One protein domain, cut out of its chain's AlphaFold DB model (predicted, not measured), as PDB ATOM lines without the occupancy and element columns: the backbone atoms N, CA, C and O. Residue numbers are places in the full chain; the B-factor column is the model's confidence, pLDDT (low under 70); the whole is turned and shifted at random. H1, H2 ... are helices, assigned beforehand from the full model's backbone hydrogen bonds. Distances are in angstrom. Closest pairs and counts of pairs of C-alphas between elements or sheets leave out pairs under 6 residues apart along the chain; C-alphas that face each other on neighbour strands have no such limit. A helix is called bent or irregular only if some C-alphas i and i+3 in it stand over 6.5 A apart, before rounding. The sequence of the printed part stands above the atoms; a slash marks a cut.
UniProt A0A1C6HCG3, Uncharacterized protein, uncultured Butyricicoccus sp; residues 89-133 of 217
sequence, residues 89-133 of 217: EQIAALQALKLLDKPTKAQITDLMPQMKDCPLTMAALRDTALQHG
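Overview. This is residues 89 to 133 of the 217 residues of an uncharacterized protein of uncultured Butyricicoccus sp (UniProt A0A1C6HCG3). Three helices stand side by side in an up-and-down bundle, their centres at the corners of a triangle and each helix running against the one before it. H1 and H3 run the same way, H2 runs back between them along the chain, and the links joining the helices lie at opposite ends of the bundle. The printed part has 45 residues with three named helices, in the order H1, H2, H3, and no named strand; the class is all helix. It is compact, with a radius of gyration of the C-alphas of 9.4 A, and the C-alphas span 25 by 18 by 15 A.

Arrangement. H1, residues 89 to 98, and H2, residues 105 to 115, form a helical hairpin. They touch, and their closest C-alphas, those of Gln 90 and Met 115, are 6.7 A apart. Their lines stand at a shallow tilt of 19 degrees, and they run opposite ways. H3, residues 119 to 131, forms a second helical hairpin with H2. These two touch, with the closest C-alphas, those of Met 115 and Thr 121, 5.5 A apart, and they run opposite ways at a shallow tilt of 10 degrees. H1 and H3 touch as well: their closest C-alphas, those of Gln 90 and Thr 121, are 7.1 A apart. They run the same way at a shallow tilt of 9 degrees. In H1 and H3 every O i to N i+4 pair is within hydrogen-bond range; in H2 it is 3 of 7, beside 6 of 8 O i to N i+3 pairs.

Along the chain. H1 begins at Glu 89, with its C-alpha at (-45.898, 30.017, 39.193), and ends at Lys 98; its first and last C-alphas are 14.3 A apart. H2 goes from Lys 105, with its C-alpha at (-26.954, 37.227, 39.452), to Met 115, 15.5 A from first to last C-alpha. H2 is only just irregular: C-alphas 110 and 113 are 6.9 A apart. H3 has 13 residues, the most of the three helices, and goes from Pro 119 to Gln 131, whose C-alpha is at (-24.905, 28.517, 31.740); it measures 18.3 A from first to last C-alpha.

Size, cuts and confidence. The two C-alphas farthest apart, those of Asp 101 and Asp 117, are 26.7 A from each other, and the first and last printed C-alphas, those of Glu 89 and Gly 133, are 25.4 A apart. The link from H1 to H2, with 6 residues, is short, and the link from H2 to H3, with 3 residues, is tight; no link is long. The printed part has no cut. The mean pLDDT of the printed part is 88.1, and no printed residue is under 70.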
ATOM      1  N   GLU A  89     -46.597  28.759  38.910       91.81
ATOM      2  CA  GLU A  89     -45.898  30.017  39.193       91.81
ATOM      3  C   GLU A  89     -44.377  29.836  39.130       91.81
ATOM      4  O   GLU A  89     -43.686  30.642  38.506       91.81
ATOM      5  N   GLN A  90     -43.853  28.752  39.711       91.69
ATOM      6  CA  GLN A  90     -42.424  28.431  39.649       91.69
ATOM      7  C   GLN A  90     -41.975  28.138  38.211       91.69
ATOM      8  O   GLN A  90     -40.915  28.599  37.782       91.69
ATOM      9  N   ILE A  91     -42.793  27.413  37.437       92.31
ATOM     10  CA  ILE A  91     -42.533  27.147  36.014       92.31
ATOM     11  C   ILE A  91     -42.516  28.458  35.223       92.31
ATOM     12  O   ILE A  91     -41.590  28.683  34.442       92.31
ATOM     13  N   ALA A  92     -43.499  29.334  35.438       92.50
ATOM     14  CA  ALA A  92     -43.583  30.625  34.761       92.50
ATOM     15  C   ALA A  92     -42.375  31.517  35.084       92.50
ATOM     16  O   ALA A  92     -41.808  32.128  34.178       92.50
ATOM     17  N   ALA A  93     -41.926  31.546  36.342       91.75
ATOM     18  CA  ALA A  93     -40.738  32.292  36.752       91.75
ATOM     19  C   ALA A  93     -39.459  31.775  36.070       91.75
ATOM     20  O   ALA A  93     -38.674  32.568  35.548       91.75
ATOM     21  N   LEU A  94     -39.269  30.451  35.999       91.31
ATOM     22  CA  LEU A  94     -38.139  29.843  35.282       91.31
ATOM     23  C   LEU A  94     -38.189  30.123  33.777       91.31
ATOM     24  O   LEU A  94     -37.155  30.368  33.158       91.31
ATOM     25  N   GLN A  95     -39.377  30.092  33.171       89.88
ATOM     26  CA  GLN A  95     -39.552  30.432  31.759       89.88
ATOM     27  C   GLN A  95     -39.234  31.904  31.497       89.88
ATOM     28  O   GLN A  95     -38.489  32.199  30.567       89.88
ATOM     29  N   ALA A  96     -39.724  32.818  32.338       90.44
ATOM     30  CA  ALA A  96     -39.416  34.243  32.240       90.44
ATOM     31  C   ALA A  96     -37.908  34.509  32.363       90.44
ATOM     32  O   ALA A  96     -37.364  35.297  31.594       90.44
ATOM     33  N   LEU A  97     -37.222  33.808  33.272       90.00
ATOM     34  CA  LEU A  97     -35.772  33.904  33.430       90.00
ATOM     35  C   LEU A  97     -35.023  33.445  32.167       90.00
ATOM     36  O   LEU A  97     -34.081  34.109  31.750       90.00
ATOM     37  N   LYS A  98     -35.471  32.354  31.531       86.31
ATOM     38  CA  LYS A  98     -34.889  31.824  30.282       86.31
ATOM     39  C   LYS A  98     -35.131  32.707  29.056       86.31
ATOM     40  O   LYS A  98     -34.416  32.567  28.071       86.31
ATOM     41  N   LEU A  99     -36.140  33.581  29.091       88.88
ATOM     42  CA  LEU A  99     -36.396  34.560  28.030       88.88
ATOM     43  C   LEU A  99     -35.453  35.769  28.101       88.88
ATOM     44  O   LEU A  99     -35.382  36.537  27.144       88.88
ATOM     45  N   LEU A 100     -34.750  35.967  29.218       86.81
ATOM     46  CA  LEU A 100     -33.739  37.011  29.328       86.81
ATOM     47  C   LEU A 100     -32.457  36.549  28.625       86.81
ATOM     48  O   LEU A 100     -31.893  35.526  28.994       86.81
ATOM     49  N   ASP A 101     -31.942  37.343  27.681       81.62
ATOM     50  CA  ASP A 101     -30.666  37.051  26.996       81.62
ATOM     51  C   ASP A 101     -29.486  36.911  27.975       81.62
ATOM     52  O   ASP A 101     -28.527  36.172  27.738       81.62
ATOM     53  N   LYS A 102     -29.539  37.649  29.090       87.31
ATOM     54  CA  LYS A 102     -28.541  37.598  30.157       87.31
ATOM     55  C   LYS A 102     -29.191  37.903  31.512       87.31
ATOM     56  O   LYS A 102     -29.177  39.063  31.934       87.31
ATOM     57  N   PRO A 103     -29.773  36.902  32.197       88.88
ATOM     58  CA  PRO A 103     -30.266  37.089  33.552       88.88
ATOM     59  C   PRO A 103     -29.111  37.519  34.457       88.88
ATOM     60  O   PRO A 103     -27.990  37.032  34.341       88.88
ATOM     61  N   THR A 104     -29.363  38.467  35.350       91.06
ATOM     62  CA  THR A 104     -28.361  38.923  36.318       91.06
ATOM     63  C   THR A 104     -28.277  37.968  37.504       91.06
ATOM     64  O   THR A 104     -29.250  37.305  37.860       91.06
ATOM     65  N   LYS A 105     -27.128  37.964  38.192       89.81
ATOM     66  CA  LYS A 105     -26.954  37.227  39.452       89.81
ATOM     67  C   LYS A 105     -28.062  37.543  40.471       89.81
ATOM     68  O   LYS A 105     -28.566  36.623  41.097       89.81
ATOM     69  N   ALA A 106     -28.459  38.813  40.596       90.19
ATOM     70  CA  ALA A 106     -29.515  39.234  41.518       90.19
ATOM     71  C   ALA A 106     -30.872  38.601  41.171       90.19
ATOM     72  O   ALA A 106     -31.495  38.004  42.036       90.19
ATOM     73  N   GLN A 107     -31.269  38.622  39.894       89.69
ATOM     74  CA  GLN A 107     -32.530  38.017  39.443       89.69
ATOM     75  C   GLN A 107     -32.598  36.510  39.713       89.69
ATOM     76  O   GLN A 107     -33.662  35.988  40.026       89.69
ATOM     77  N   ILE A 108     -31.467  35.808  39.606       89.69
ATOM     78  CA  ILE A 108     -31.379  34.385  39.952       89.69
ATOM     79  C   ILE A 108     -31.524  34.204  41.467       89.69
ATOM     80  O   ILE A 108     -32.310  33.373  41.914       89.69
ATOM     81  N   THR A 109     -30.802  34.996  42.266       89.38
ATOM     82  CA  THR A 109     -30.860  34.923  43.733       89.38
ATOM     83  C   THR A 109     -32.254  35.243  44.281       89.38
ATOM     84  O   THR A 109     -32.720  34.551  45.184       89.38
ATOM     85  N   ASP A 110     -32.958  36.214  43.702       91.00
ATOM     86  CA  ASP A 110     -34.301  36.630  44.134       91.00
ATOM     87  C   ASP A 110     -35.370  35.540  43.919       91.00
ATOM     88  O   ASP A 110     -36.404  35.530  44.593       91.00
ATOM     89  N   LEU A 111     -35.125  34.598  43.003       90.50
ATOM     90  CA  LEU A 111     -36.021  33.472  42.729       90.50
ATOM     91  C   LEU A 111     -35.796  32.276  43.664       90.50
ATOM     92  O   LEU A 111     -36.704  31.461  43.833       90.50
ATOM     93  N   MET A 112     -34.638  32.183  44.327       88.31
ATOM     94  CA  MET A 112     -34.306  31.053  45.205       88.31
ATOM     95  C   MET A 112     -35.337  30.816  46.323       88.31
ATOM     96  O   MET A 112     -35.745  29.667  46.502       88.31
ATOM     97  N   PRO A 113     -35.834  31.837  47.056       87.81
ATOM     98  CA  PRO A 113     -36.804  31.612  48.131       87.81
ATOM     99  C   PRO A 113     -38.124  31.003  47.650       87.81
ATOM    100  O   PRO A 113     -38.783  30.314  48.423       87.81
ATOM    101  N   GLN A 114     -38.501  31.249  46.390       85.94
ATOM    102  CA  GLN A 114     -39.721  30.719  45.772       85.94
ATOM    103  C   GLN A 114     -39.543  29.276  45.281       85.94
ATOM    104  O   GLN A 114     -40.528  28.578  45.061       85.94
ATOM    105  N   MET A 115     -38.295  28.838  45.094       86.00
ATOM    106  CA  MET A 115     -37.930  27.542  44.510       86.00
ATOM    107  C   MET A 115     -37.398  26.546  45.546       86.00
ATOM    108  O   MET A 115     -37.404  25.348  45.287       86.00
ATOM    109  N   LYS A 116     -36.992  27.017  46.735       80.69
ATOM    110  CA  LYS A 116     -36.325  26.224  47.786       80.69
ATOM    111  C   LYS A 116     -37.032  24.915  48.167       80.69
ATOM    112  O   LYS A 116     -36.366  23.960  48.539       80.69
ATOM    113  N   ASP A 117     -38.361  24.876  48.071       78.88
ATOM    114  CA  ASP A 117     -39.173  23.725  48.480       78.88
ATOM    115  C   ASP A 117     -39.426  22.740  47.320       78.88
ATOM    116  O   ASP A 117     -40.093  21.728  47.510       78.88
ATOM    117  N   CYS A 118     -38.920  23.019  46.111       83.56
ATOM    118  CA  CYS A 118     -39.027  22.148  44.944       83.56
ATOM    119  C   CYS A 118     -37.641  21.897  44.329       83.56
ATOM    120  O   CYS A 118     -37.125  22.750  43.591       83.56
ATOM    121  N   PRO A 119     -37.048  20.712  44.554       82.31
ATOM    122  CA  PRO A 119     -35.676  20.464  44.131       82.31
ATOM    123  C   PRO A 119     -35.469  20.545  42.614       82.31
ATOM    124  O   PRO A 119     -34.447  21.045  42.151       82.31
ATOM    125  N   LEU A 120     -36.485  20.171  41.825       83.69
ATOM    126  CA  LEU A 120     -36.470  20.319  40.365       83.69
ATOM    127  C   LEU A 120     -36.320  21.783  39.925       83.69
ATOM    128  O   LEU A 120     -35.629  22.073  38.947       83.69
ATOM    129  N   THR A 121     -36.954  22.716  40.639       87.88
ATOM    130  CA  THR A 121     -36.862  24.147  40.313       87.88
ATOM    131  C   THR A 121     -35.522  24.737  40.733       87.88
ATOM    132  O   THR A 121     -34.941  25.501  39.964       87.88
ATOM    133  N   MET A 122     -34.980  24.312  41.878       87.12
ATOM    134  CA  MET A 122     -33.626  24.669  42.313       87.12
ATOM    135  C   MET A 122     -32.553  24.149  41.349       87.12
ATOM    136  O   MET A 122     -31.651  24.906  40.986       87.12
ATOM    137  N   ALA A 123     -32.679  22.908  40.867       84.25
ATOM    138  CA  ALA A 123     -31.791  22.344  39.850       84.25
ATOM    139  C   ALA A 123     -31.826  23.168  38.554       84.25
ATOM    140  O   ALA A 123     -30.788  23.591  38.048       84.25
ATOM    141  N   ALA A 124     -33.024  23.491  38.056       87.56
ATOM    142  CA  ALA A 124     -33.180  24.303  36.851       87.56
ATOM    143  C   ALA A 124     -32.616  25.730  37.012       87.56
ATOM    144  O   ALA A 124     -32.031  26.285  36.075       87.56
ATOM    145  N   LEU A 125     -32.778  26.331  38.195       89.31
ATOM    146  CA  LEU A 125     -32.217  27.641  38.526       89.31
ATOM    147  C   LEU A 125     -30.682  27.594  38.554       89.31
ATOM    148  O   LEU A 125     -30.024  28.489  38.017       89.31
ATOM    149  N   ARG A 126     -30.110  26.523  39.116       88.00
ATOM    150  CA  ARG A 126     -28.666  26.270  39.137       88.00
ATOM    151  C   ARG A 126     -28.096  26.090  37.735       88.00
ATOM    152  O   ARG A 126     -27.102  26.737  37.413       88.00
ATOM    153  N   ASP A 127     -28.724  25.271  36.899       88.44
ATOM    154  CA  ASP A 127     -28.287  25.058  35.514       88.44
ATOM    155  C   ASP A 127     -28.273  26.374  34.735       88.44
ATOM    156  O   ASP A 127     -27.318  26.670  34.017       88.44
ATOM    157  N   THR A 128     -29.291  27.212  34.946       88.44
ATOM    158  CA  THR A 128     -29.355  28.555  34.356       88.44
ATOM    159  C   THR A 128     -28.198  29.430  34.858       88.44
ATOM    160  O   THR A 128     -27.516  30.079  34.066       88.44
ATOM    161  N   ALA A 129     -27.906  29.420  36.162       89.00
ATOM    162  CA  ALA A 129     -26.773  30.156  36.724       89.00
ATOM    163  C   ALA A 129     -25.429  29.703  36.125       89.00
ATOM    164  O   ALA A 129     -24.618  30.541  35.723       89.00
ATOM    165  N   LEU A 130     -25.214  28.390  36.006       89.12
ATOM    166  CA  LEU A 130     -24.003  27.806  35.425       89.12
ATOM    167  C   LEU A 130     -23.838  28.171  33.946       89.12
ATOM    168  O   LEU A 130     -22.743  28.568  33.546       89.12
ATOM    169  N   GLN A 131     -24.914  28.119  33.155       89.44
ATOM    170  CA  GLN A 131     -24.905  28.517  31.740       89.44
ATOM    171  C   GLN A 131     -24.447  29.967  31.535       89.44
ATOM    172  O   GLN A 131     -23.782  30.272  30.547       89.44
ATOM    173  N   HIS A 132     -24.745  30.851  32.489       89.00
ATOM    174  CA  HIS A 132     -24.336  32.256  32.450       89.00
ATOM    175  C   HIS A 132     -23.049  32.561  33.244       89.00
ATOM    176  O   HIS A 132     -22.684  33.729  33.397       89.00
ATOM    177  N   GLY A 133     -22.326  31.536  33.712       88.06
ATOM    178  CA  GLY A 133     -21.028  31.678  34.387       88.06
ATOM    179  C   GLY A 133     -21.106  32.088  35.862       88.06
ATOM    180  O   GLY A 133     -20.107  32.506  36.447       88.06
TER     181      GLY A 133